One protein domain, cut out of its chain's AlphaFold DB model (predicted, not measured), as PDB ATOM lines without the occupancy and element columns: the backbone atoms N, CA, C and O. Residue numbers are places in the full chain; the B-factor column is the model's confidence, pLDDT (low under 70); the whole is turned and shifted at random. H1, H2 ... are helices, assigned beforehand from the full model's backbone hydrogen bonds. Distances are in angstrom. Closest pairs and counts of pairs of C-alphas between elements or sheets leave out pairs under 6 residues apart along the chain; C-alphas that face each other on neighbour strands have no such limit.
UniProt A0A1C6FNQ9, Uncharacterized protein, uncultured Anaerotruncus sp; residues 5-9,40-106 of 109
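Overview. This is residues 5 to 9 and 40 to 106 of the 109 residues of an uncharacterized protein of uncultured Anaerotruncus sp (UniProt A0A1C6FNQ9). A short helical hairpin, H1 and H2, packs through H2 on residues 90 to 95 of long H5, and residues 100 to 106, of which 100 to 105 belong to H5, stick out. H4 makes a corner with H5, and small H3 lies near H4. The 72 printed residues include five named helices, H1 to H5, and no named strand: all helix. The whole is compact, radius of gyration of the C-alphas 12.2 A, spanning 29 by 29 by 23 A.

Along the chain. After residues 5 to 9, H1 is residues 41 to 49, from C-alpha 41 (-14.194, -34.973, -26.356). H2 is 57 to 65, H3 72 to 75, H4 80 to 87. H5, 89 to 105, is 22.3 A long, ending at C-alpha 105 (-24.924, -32.594, -45.818).

Arrangement. H1 and H2, a hairpin, touch, closest C-alphas Gly 42 and Arg 64, 4.0 A. H5 touches H2 with residues 90 to 95 alone, at a steep tilt of 41 degrees; closest C-alphas Ala 62 and Ala 91, 3.7 A. H1 and H5 are apart. Every O i to N i+4 pair is within hydrogen-bond range in H2, H4 and H5, 4 of 5 in H1; H3 is too short.

Size, cuts and confidence. Residues 10 to 39 are cut out; C-alphas 9 and 40 are 12.0 A apart. No link is long; no printed residue is under 70.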
ATOM      1  N   CYS A   5     -10.739 -38.209 -31.019       90.25
ATOM      2  CA  CYS A   5     -11.201 -38.854 -29.791       90.25
ATOM      3  C   CYS A   5     -12.079 -40.105 -30.013       90.25
ATOM      4  O   CYS A   5     -12.120 -40.964 -29.122       90.25
ATOM      5  N   LYS A   6     -12.742 -40.221 -31.177       90.00
ATOM      6  CA  LYS A   6     -13.602 -41.349 -31.569       90.00
ATOM      7  C   LYS A   6     -12.801 -42.557 -32.078       90.00
ATOM      8  O   LYS A   6     -13.363 -43.641 -32.247       90.00
ATOM      9  N   ALA A   7     -11.488 -42.423 -32.283       89.62
ATOM     10  CA  ALA A   7     -10.630 -43.554 -32.626       89.62
ATOM     11  C   ALA A   7     -10.629 -44.597 -31.495       89.62
ATOM     12  O   ALA A   7     -10.372 -44.269 -30.336       89.62
ATOM     13  N   ASN A   8     -10.911 -45.858 -31.843       87.88
ATOM     14  CA  ASN A   8     -11.052 -46.974 -30.898       87.88
ATOM     15  C   ASN A   8     -12.066 -46.712 -29.764       87.88
ATOM     16  O   ASN A   8     -11.888 -47.201 -28.653       87.88
ATOM     17  N   PHE A   9     -13.112 -45.923 -30.027       90.00
ATOM     18  CA  PHE A   9     -14.135 -45.576 -29.033       90.00
ATOM     19  C   PHE A   9     -15.332 -46.537 -29.021       90.00
ATOM     20  O   PHE A   9     -16.044 -46.635 -28.024       90.00
ATOM     21  N   GLY A  40     -12.124 -36.494 -22.203       90.12
ATOM     22  CA  GLY A  40     -12.963 -35.430 -22.765       90.12
ATOM     23  C   GLY A  40     -12.962 -35.441 -24.294       90.12
ATOM     24  O   GLY A  40     -12.076 -36.017 -24.921       90.12
ATOM     25  N   HIS A  41     -13.989 -34.858 -24.911       91.62
ATOM     26  CA  HIS A  41     -14.194 -34.973 -26.356       91.62
ATOM     27  C   HIS A  41     -13.143 -34.179 -27.143       91.62
ATOM     28  O   HIS A  41     -12.370 -34.758 -27.908       91.62
ATOM     29  N   GLY A  42     -13.103 -32.858 -26.955       93.56
ATOM     30  CA  GLY A  42     -12.147 -31.990 -27.639       93.56
ATOM     31  C   GLY A  42     -10.729 -32.151 -27.088       93.56
ATOM     32  O   GLY A  42      -9.764 -32.209 -27.847       93.56
ATOM     33  N   GLU A  43     -10.595 -32.297 -25.768       95.44
ATOM     34  CA  GLU A  43      -9.313 -32.467 -25.078       95.44
ATOM     35  C   GLU A  43      -8.554 -33.700 -25.565       95.44
ATOM     36  O   GLU A  43      -7.353 -33.620 -25.832       95.44
ATOM     37  N   LYS A  44      -9.241 -34.842 -25.713       95.50
ATOM     38  CA  LYS A  44      -8.626 -36.086 -26.192       95.50
ATOM     39  C   LYS A  44      -8.100 -35.932 -27.611       95.50
ATOM     40  O   LYS A  44      -6.996 -36.392 -27.889       95.50
ATOM     41  N   SER A  45      -8.847 -35.268 -28.495       96.50
ATOM     42  CA  SER A  45      -8.391 -35.006 -29.863       96.50
ATOM     43  C   SER A  45      -7.125 -34.148 -29.879       96.50
ATOM     44  O   SER A  45      -6.142 -34.552 -30.495       96.50
ATOM     45  N   VAL A  46      -7.104 -33.023 -29.151       97.25
ATOM     46  CA  VAL A  46      -5.904 -32.169 -29.035       97.25
ATOM     47  C   VAL A  46      -4.718 -32.976 -28.505       97.25
ATOM     48  O   VAL A  46      -3.649 -32.986 -29.112       97.25
ATOM     49  N   PHE A  47      -4.921 -33.711 -27.409       96.06
ATOM     50  CA  PHE A  47      -3.880 -34.508 -26.764       96.06
ATOM     51  C   PHE A  47      -3.286 -35.584 -27.678       96.06
ATOM     52  O   PHE A  47      -2.075 -35.812 -27.669       96.06
ATOM     53  N   LEU A  48      -4.128 -36.272 -28.452       95.31
ATOM     54  CA  LEU A  48      -3.675 -37.313 -29.370       95.31
ATOM     55  C   LEU A  48      -2.925 -36.722 -30.566       95.31
ATOM     56  O   LEU A  48      -1.901 -37.281 -30.949       95.31
ATOM     57  N   ILE A  49      -3.394 -35.606 -31.132       96.44
ATOM     58  CA  ILE A  49      -2.767 -34.983 -32.307       96.44
ATOM     59  C   ILE A  49      -1.393 -34.404 -31.960       96.44
ATOM     60  O   ILE A  49      -0.434 -34.681 -32.679       96.44
ATOM     61  N   GLU A  50      -1.266 -33.704 -30.828       96.44
ATOM     62  CA  GLU A  50      -0.013 -33.074 -30.360       96.44
ATOM     63  C   GLU A  50       1.157 -34.059 -30.178       96.44
ATOM     64  O   GLU A  50       2.323 -33.669 -30.171       96.44
ATOM     65  N   ARG A  51       0.881 -35.366 -30.078       95.06
ATOM     66  CA  ARG A  51       1.920 -36.413 -30.030       95.06
ATOM     67  C   ARG A  51       2.583 -36.687 -31.376       95.06
ATOM     68  O   ARG A  51       3.649 -37.298 -31.408       95.06
ATOM     69  N   PHE A  52       1.953 -36.272 -32.469       95.62
ATOM     70  CA  PHE A  52       2.420 -36.518 -33.832       95.62
ATOM     71  C   PHE A  52       2.662 -35.221 -34.603       95.62
ATOM     72  O   PHE A  52       3.556 -35.171 -35.445       95.62
ATOM     73  N   ILE A  53       1.874 -34.180 -34.331       95.94
ATOM     74  CA  ILE A  53       1.916 -32.896 -35.028       95.94
ATOM     75  C   ILE A  53       1.715 -31.787 -34.003       95.94
ATOM     76  O   ILE A  53       0.748 -31.818 -33.252       95.94
ATOM     77  N   ARG A  54       2.590 -30.781 -34.017       97.12
ATOM     78  CA  ARG A  54       2.440 -29.602 -33.163       97.12
ATOM     79  C   ARG A  54       1.341 -28.696 -33.705       97.12
ATOM     80  O   ARG A  54       1.501 -28.170 -34.807       97.12
ATOM     81  N   LEU A  55       0.274 -28.487 -32.940       97.69
ATOM     82  CA  LEU A  55      -0.798 -27.579 -33.336       97.69
ATOM     83  C   LEU A  55      -0.401 -26.132 -33.037       97.69
ATOM     84  O   LEU A  55       0.333 -25.823 -32.090       97.69
ATOM     85  N   SER A  56      -0.919 -25.212 -33.842       97.75
ATOM     86  CA  SER A  56      -1.015 -23.822 -33.422       97.75
ATOM     87  C   SER A  56      -2.027 -23.690 -32.281       97.75
ATOM     88  O   SER A  56      -2.926 -24.514 -32.096       97.75
ATOM     89  N   THR A  57      -1.908 -22.610 -31.507       97.81
ATOM     90  CA  THR A  57      -2.859 -22.329 -30.425       97.81
ATOM     91  C   THR A  57      -4.291 -22.213 -30.942       97.81
ATOM     92  O   THR A  57      -5.210 -22.693 -30.288       97.81
ATOM     93  N   GLU A  58      -4.485 -21.600 -32.111       97.88
ATOM     94  CA  GLU A  58      -5.809 -21.435 -32.704       97.88
ATOM     95  C   GLU A  58      -6.421 -22.782 -33.116       97.88
ATOM     96  O   GLU A  58      -7.576 -23.045 -32.787       97.88
ATOM     97  N   GLU A  59      -5.648 -23.680 -33.735       98.12
ATOM     98  CA  GLU A  59      -6.111 -25.032 -34.074       98.12
ATOM     99  C   GLU A  59      -6.456 -25.851 -32.826       98.12
ATOM    100  O   GLU A  59      -7.506 -26.490 -32.780       98.12
ATOM    101  N   ALA A  60      -5.607 -25.813 -31.795       98.19
ATOM    102  CA  ALA A  60      -5.868 -26.520 -30.544       98.19
ATOM    103  C   ALA A  60      -7.156 -26.020 -29.869       98.19
ATOM    104  O   ALA A  60      -7.958 -26.820 -29.385       98.19
ATOM    105  N   VAL A  61      -7.391 -24.704 -29.872       98.25
ATOM    106  CA  VAL A  61      -8.619 -24.106 -29.335       98.25
ATOM    107  C   VAL A  61      -9.836 -24.472 -30.185       98.25
ATOM    108  O   VAL A  61     -10.873 -24.829 -29.623       98.25
ATOM    109  N   ALA A  62      -9.710 -24.444 -31.513       98.38
ATOM    110  CA  ALA A  62     -10.784 -24.838 -32.413       98.38
ATOM    111  C   ALA A  62     -11.185 -26.301 -32.194       98.38
ATOM    112  O   ALA A  62     -12.362 -26.592 -32.002       98.38
ATOM    113  N   ILE A  63     -10.214 -27.213 -32.119       98.25
ATOM    114  CA  ILE A  63     -10.472 -28.629 -31.837       98.25
ATOM    115  C   ILE A  63     -11.052 -28.810 -30.431       98.25
ATOM    116  O   ILE A  63     -11.968 -29.607 -30.258       98.25
ATOM    117  N   ARG A  64     -10.581 -28.077 -29.415       97.62
ATOM    118  CA  ARG A  64     -11.150 -28.182 -28.065       97.62
ATOM    119  C   ARG A  64     -12.634 -27.818 -28.050       97.62
ATOM    120  O   ARG A  64     -13.400 -28.515 -27.396       97.62
ATOM    121  N   TRP A  65     -13.032 -26.747 -28.727       97.94
ATOM    122  CA  TRP A  65     -14.386 -26.190 -28.631       97.94
ATOM    123  C   TRP A  65     -15.279 -26.478 -29.843       97.94
ATOM    124  O   TRP A  65     -16.326 -25.848 -29.977       97.94
ATOM    125  N   HIS A  66     -14.913 -27.435 -30.703       97.69
ATOM    126  CA  HIS A  66     -15.691 -27.763 -31.907       97.69
ATOM    127  C   HIS A  66     -17.131 -28.207 -31.591       97.69
ATOM    128  O   HIS A  66     -18.037 -27.878 -32.346       97.69
ATOM    129  N   MET A  67     -17.369 -28.858 -30.442       97.00
ATOM    130  CA  MET A  67     -18.714 -29.255 -29.989       97.00
ATOM    131  C   MET A  67     -19.599 -28.064 -29.577       97.00
ATOM    132  O   MET A  67     -20.791 -28.243 -29.323       97.00
ATOM    133  N   GLY A  68     -19.050 -26.849 -29.467       96.12
ATOM    134  CA  GLY A  68     -19.795 -25.645 -29.099       96.12
ATOM    135  C   GLY A  68     -20.649 -25.833 -27.838       96.12
ATOM    136  O   GLY A  68     -20.162 -26.287 -26.803       96.12
ATOM    137  N   GLY A  69     -21.941 -25.505 -27.934       95.69
ATOM    138  CA  GLY A  69     -22.903 -25.634 -26.831       95.69
ATOM    139  C   GLY A  69     -23.217 -27.073 -26.393       95.69
ATOM    140  O   GLY A  69     -23.838 -27.269 -25.351       95.69
ATOM    141  N   TYR A  70     -22.790 -28.080 -27.159       95.00
ATOM    142  CA  TYR A  70     -22.982 -29.494 -26.830       95.00
ATOM    143  C   TYR A  70     -21.848 -30.072 -25.978       95.00
ATOM    144  O   TYR A  70     -21.975 -31.202 -25.500       95.00
ATOM    145  N   ASP A  71     -20.767 -29.315 -25.769       95.62
ATOM    146  CA  ASP A  71     -19.645 -29.715 -24.925       95.62
ATOM    147  C   ASP A  71     -20.073 -29.871 -23.458       95.62
ATOM    148  O   ASP A  71     -20.792 -29.035 -22.901       95.62
ATOM    149  N   GLU A  72     -19.595 -30.928 -22.802       93.88
ATOM    150  CA  GLU A  72     -19.942 -31.217 -21.408       93.88
ATOM    151  C   GLU A  72     -19.502 -30.103 -20.447       93.88
ATOM    152  O   GLU A  72     -20.203 -29.827 -19.473       93.88
ATOM    153  N   ALA A  73     -18.402 -29.393 -20.729       95.50
ATOM    154  CA  ALA A  73     -17.997 -28.258 -19.906       95.50
ATOM    155  C   ALA A  73     -19.004 -27.103 -20.008       95.50
ATOM    156  O   ALA A  73     -19.282 -26.452 -19.002       95.50
ATOM    157  N   VAL A  74     -19.578 -26.860 -21.192       96.62
ATOM    158  CA  VAL A  74     -20.619 -25.836 -21.384       96.62
ATOM    159  C   VAL A  74     -21.904 -26.245 -20.674       96.62
ATOM    160  O   VAL A  74     -22.472 -25.441 -19.935       96.62
ATOM    161  N   LYS A  75     -22.315 -27.514 -20.794       95.75
ATOM    162  CA  LYS A  75     -23.452 -28.057 -20.028       95.75
ATOM    163  C   LYS A  75     -23.230 -27.966 -18.516       95.75
ATOM    164  O   LYS A  75     -24.182 -27.758 -17.769       95.75
ATOM    165  N   GLY A  76     -21.977 -28.067 -18.073       95.56
ATOM    166  CA  GLY A  76     -21.545 -27.843 -16.694       95.56
ATOM    167  C   GLY A  76     -21.458 -26.369 -16.265       95.56
ATOM    168  O   GLY A  76     -21.067 -26.102 -15.131       95.56
ATOM    169  N   GLY A  77     -21.809 -25.415 -17.133       95.56
ATOM    170  CA  GLY A  77     -21.839 -23.979 -16.829       95.56
ATOM    171  C   GLY A  77     -20.583 -23.195 -17.223       95.56
ATOM    172  O   GLY A  77     -20.400 -22.067 -16.765       95.56
ATOM    173  N   SER A  78     -19.695 -23.761 -18.046       95.38
ATOM    174  CA  SER A  78     -18.517 -23.047 -18.548       95.38
ATOM    175  C   SER A  78     -18.887 -21.980 -19.581       95.38
ATOM    176  O   SER A  78     -19.516 -22.272 -20.595       95.38
ATOM    177  N   TYR A  79     -18.383 -20.762 -19.375       95.50
ATOM    178  CA  TYR A  79     -18.451 -19.657 -20.344       95.50
ATOM    179  C   TYR A  79     -17.204 -19.562 -21.239       95.50
ATOM    180  O   TYR A  79     -17.106 -18.681 -22.093       95.50
ATOM    181  N   ALA A  80     -16.226 -20.456 -21.052       97.06
ATOM    182  CA  ALA A  80     -14.959 -20.406 -21.782       97.06
ATOM    183  C   ALA A  80     -15.134 -20.634 -23.291       97.06
ATOM    184  O   ALA A  80     -14.332 -20.131 -24.076       97.06
ATOM    185  N   GLN A  81     -16.192 -21.339 -23.696       97.12
ATOM    186  CA  GLN A  81     -16.532 -21.559 -25.099       97.12
ATOM    187  C   GLN A  81     -16.828 -20.242 -25.828       97.12
ATOM    188  O   GLN A  81     -16.278 -20.008 -26.900       97.12
ATOM    189  N   SER A  82     -17.634 -19.356 -25.237       97.19
ATOM    190  CA  SER A  82     -17.952 -18.060 -25.847       97.19
ATOM    191  C   SER A  82     -16.696 -17.196 -25.978       97.19
ATOM    192  O   SER A  82     -16.398 -16.703 -27.060       97.19
ATOM    193  N   ALA A  83     -15.873 -17.139 -24.925       97.81
ATOM    194  CA  ALA A  83     -14.587 -16.445 -24.978       97.81
ATOM    195  C   ALA A  83     -13.628 -17.039 -26.032       97.81
ATOM    196  O   ALA A  83     -12.836 -16.310 -26.632       97.81
ATOM    197  N   ALA A  84     -13.678 -18.356 -26.264       97.94
ATOM    198  CA  ALA A  84     -12.902 -19.005 -27.313       97.94
ATOM    199  C   ALA A  84     -13.379 -18.587 -28.708       97.94
ATOM    200  O   ALA A  84     -12.542 -18.268 -29.547       97.94
ATOM    201  N   PHE A  85     -14.691 -18.534 -28.942       98.06
ATOM    202  CA  PHE A  85     -15.259 -18.105 -30.222       98.06
ATOM    203  C   PHE A  85     -14.977 -16.628 -30.514       98.06
ATOM    204  O   PHE A  85     -14.618 -16.297 -31.642       98.06
ATOM    205  N   ASP A  86     -15.044 -15.765 -29.498       97.88
ATOM    206  CA  ASP A  86     -14.729 -14.338 -29.640       97.88
ATOM    207  C   ASP A  86     -13.254 -14.101 -29.994       97.88
ATOM    208  O   ASP A  86     -12.917 -13.192 -30.752       97.88
ATOM    209  N   LYS A  87     -12.352 -14.913 -29.427       98.31
ATOM    210  CA  LYS A  87     -10.903 -14.730 -29.576       98.31
ATOM    211  C   LYS A  87     -10.307 -15.471 -30.773       98.31
ATOM    212  O   LYS A  87      -9.302 -15.017 -31.318       98.31
ATOM    213  N   TYR A  88     -10.884 -16.607 -31.151       98.25
ATOM    214  CA  TYR A  88     -10.351 -17.509 -32.169       98.25
ATOM    215  C   TYR A  88     -11.454 -17.842 -33.180       98.25
ATOM    216  O   TYR A  88     -12.175 -18.829 -33.000       98.25
ATOM    217  N   PRO A  89     -11.600 -17.043 -34.253       96.62
ATOM    218  CA  PRO A  89     -12.658 -17.223 -35.247       96.62
ATOM    219  C   PRO A  89     -12.688 -18.624 -35.868       96.62
ATOM    220  O   PRO A  89     -13.766 -19.126 -36.191       96.62
ATOM    221  N   LEU A  90     -11.527 -19.288 -35.980       98.06
ATOM    222  CA  LEU A  90     -11.451 -20.667 -36.461       98.06
ATOM    223  C   LEU A  90     -12.289 -21.637 -35.614       98.06
ATOM    224  O   LEU A  90     -12.849 -22.581 -36.161       98.06
ATOM    225  N   ALA A  91     -12.410 -21.410 -34.302       98.12
ATOM    226  CA  ALA A  91     -13.198 -22.269 -33.422       98.12
ATOM    227  C   ALA A  91     -14.693 -22.216 -33.753       98.12
ATOM    228  O   ALA A  91     -15.335 -23.261 -33.861       98.12
ATOM    229  N   LEU A  92     -15.230 -21.012 -33.982       98.12
ATOM    230  CA  LEU A  92     -16.614 -20.846 -34.418       98.12
ATOM    231  C   LEU A  92     -16.815 -21.413 -35.827       98.12
ATOM    232  O   LEU A  92     -17.773 -22.143 -36.058       98.12
ATOM    233  N   ALA A  93     -15.903 -21.116 -36.757       98.38
ATOM    234  CA  ALA A  93     -15.991 -21.617 -38.127       98.38
ATOM    235  C   ALA A  93     -16.002 -23.153 -38.178       98.38
ATOM    236  O   ALA A  93     -16.807 -23.742 -38.896       98.38
ATOM    237  N   LEU A  94     -15.151 -23.801 -37.377       98.19
ATOM    238  CA  LEU A  94     -15.097 -25.255 -37.280       98.19
ATOM    239  C   LEU A  94     -16.385 -25.841 -36.691       98.19
ATOM    240  O   LEU A  94     -16.887 -26.823 -37.228       98.19
ATOM    241  N   HIS A  95     -16.940 -25.230 -35.640       97.88
ATOM    242  CA  HIS A  95     -18.222 -25.654 -35.067       97.88
ATOM    243  C   HIS A  95     -19.373 -25.539 -36.079       97.88
ATOM    244  O   HIS A  95     -20.186 -26.449 -36.204       97.88
ATOM    245  N   LEU A  96     -19.434 -24.439 -36.837       98.12
ATOM    246  CA  LEU A  96     -20.453 -24.255 -37.873       98.12
ATOM    247  C   LEU A  96     -20.328 -25.300 -38.987       98.12
ATOM    248  O   LEU A  96     -21.341 -25.832 -39.429       98.12
ATOM    249  N   ALA A  97     -19.100 -25.610 -39.411       97.62
ATOM    250  CA  ALA A  97     -18.852 -26.645 -40.408       97.62
ATOM    251  C   ALA A  97     -19.291 -28.037 -39.917       97.62
ATOM    252  O   ALA A  97     -19.888 -28.787 -40.682       97.62
ATOM    253  N   ASP A  98     -19.044 -28.362 -38.645       96.19
ATOM    254  CA  ASP A  98     -19.464 -29.628 -38.028       96.19
ATOM    255  C   ASP A  98     -20.999 -29.765 -37.967       96.19
ATOM    256  O   ASP A  98     -21.581 -30.779 -38.366       96.19
ATOM    257  N   MET A  99     -21.681 -28.684 -37.574       96.81
ATOM    258  CA  MET A  99     -23.145 -28.622 -37.571       96.81
ATOM    259  C   MET A  99     -23.735 -28.722 -38.979       96.81
ATOM    260  O   MET A  99     -24.741 -29.406 -39.168       96.81
ATOM    261  N   GLN A 100     -23.126 -28.057 -39.965       96.69
ATOM    262  CA  GLN A 100     -23.556 -28.145 -41.359       96.69
ATOM    263  C   GLN A 100     -23.425 -29.580 -41.879       96.69
ATOM    264  O   GLN A 100     -24.388 -30.099 -42.440       96.69
ATOM    265  N   ALA A 101     -22.283 -30.232 -41.647       95.31
ATOM    266  CA  ALA A 101     -22.069 -31.607 -42.081       95.31
ATOM    267  C   ALA A 101     -23.163 -32.535 -41.527       95.31
ATOM    268  O   ALA A 101     -23.840 -33.220 -42.289       95.31
ATOM    269  N   THR A 102     -23.416 -32.465 -40.217       93.31
ATOM    270  CA  THR A 102     -24.394 -33.326 -39.530       93.31
ATOM    271  C   THR A 102     -25.844 -33.051 -39.951       93.31
ATOM    272  O   THR A 102     -26.654 -33.970 -40.071       93.31
ATOM    273  N   HIS A 103     -26.224 -31.780 -40.119       94.44
ATOM    274  CA  HIS A 103     -27.635 -31.389 -40.259       94.44
ATOM    275  C   HIS A 103     -28.058 -30.955 -41.660       94.44
ATOM    276  O   HIS A 103     -29.250 -30.748 -41.888       94.44
ATOM    277  N   MET A 104     -27.121 -30.784 -42.585       93.62
ATOM    278  CA  MET A 104     -27.418 -30.401 -43.963       93.62
ATOM    279  C   MET A 104     -26.876 -31.441 -44.931       93.62
ATOM    280  O   MET A 104     -27.642 -31.972 -45.737       93.62
ATOM    281  N   ASP A 105     -25.591 -31.765 -44.818       94.81
ATOM    282  CA  ASP A 105     -24.924 -32.594 -45.818       94.81
ATOM    283  C   ASP A 105     -25.318 -34.075 -45.649       94.81
ATOM    284  O   ASP A 105     -25.829 -34.674 -46.589       94.81
ATOM    285  N   GLU A 106     -25.231 -34.639 -44.437       90.38
ATOM    286  CA  GLU A 106     -25.549 -36.058 -44.170       90.38
ATOM    287  C   GLU A 106     -27.040 -36.427 -44.304       90.38
ATOM    288  O   GLU A 106     -27.378 -37.604 -44.398       90.38
TER     289      GLU A 106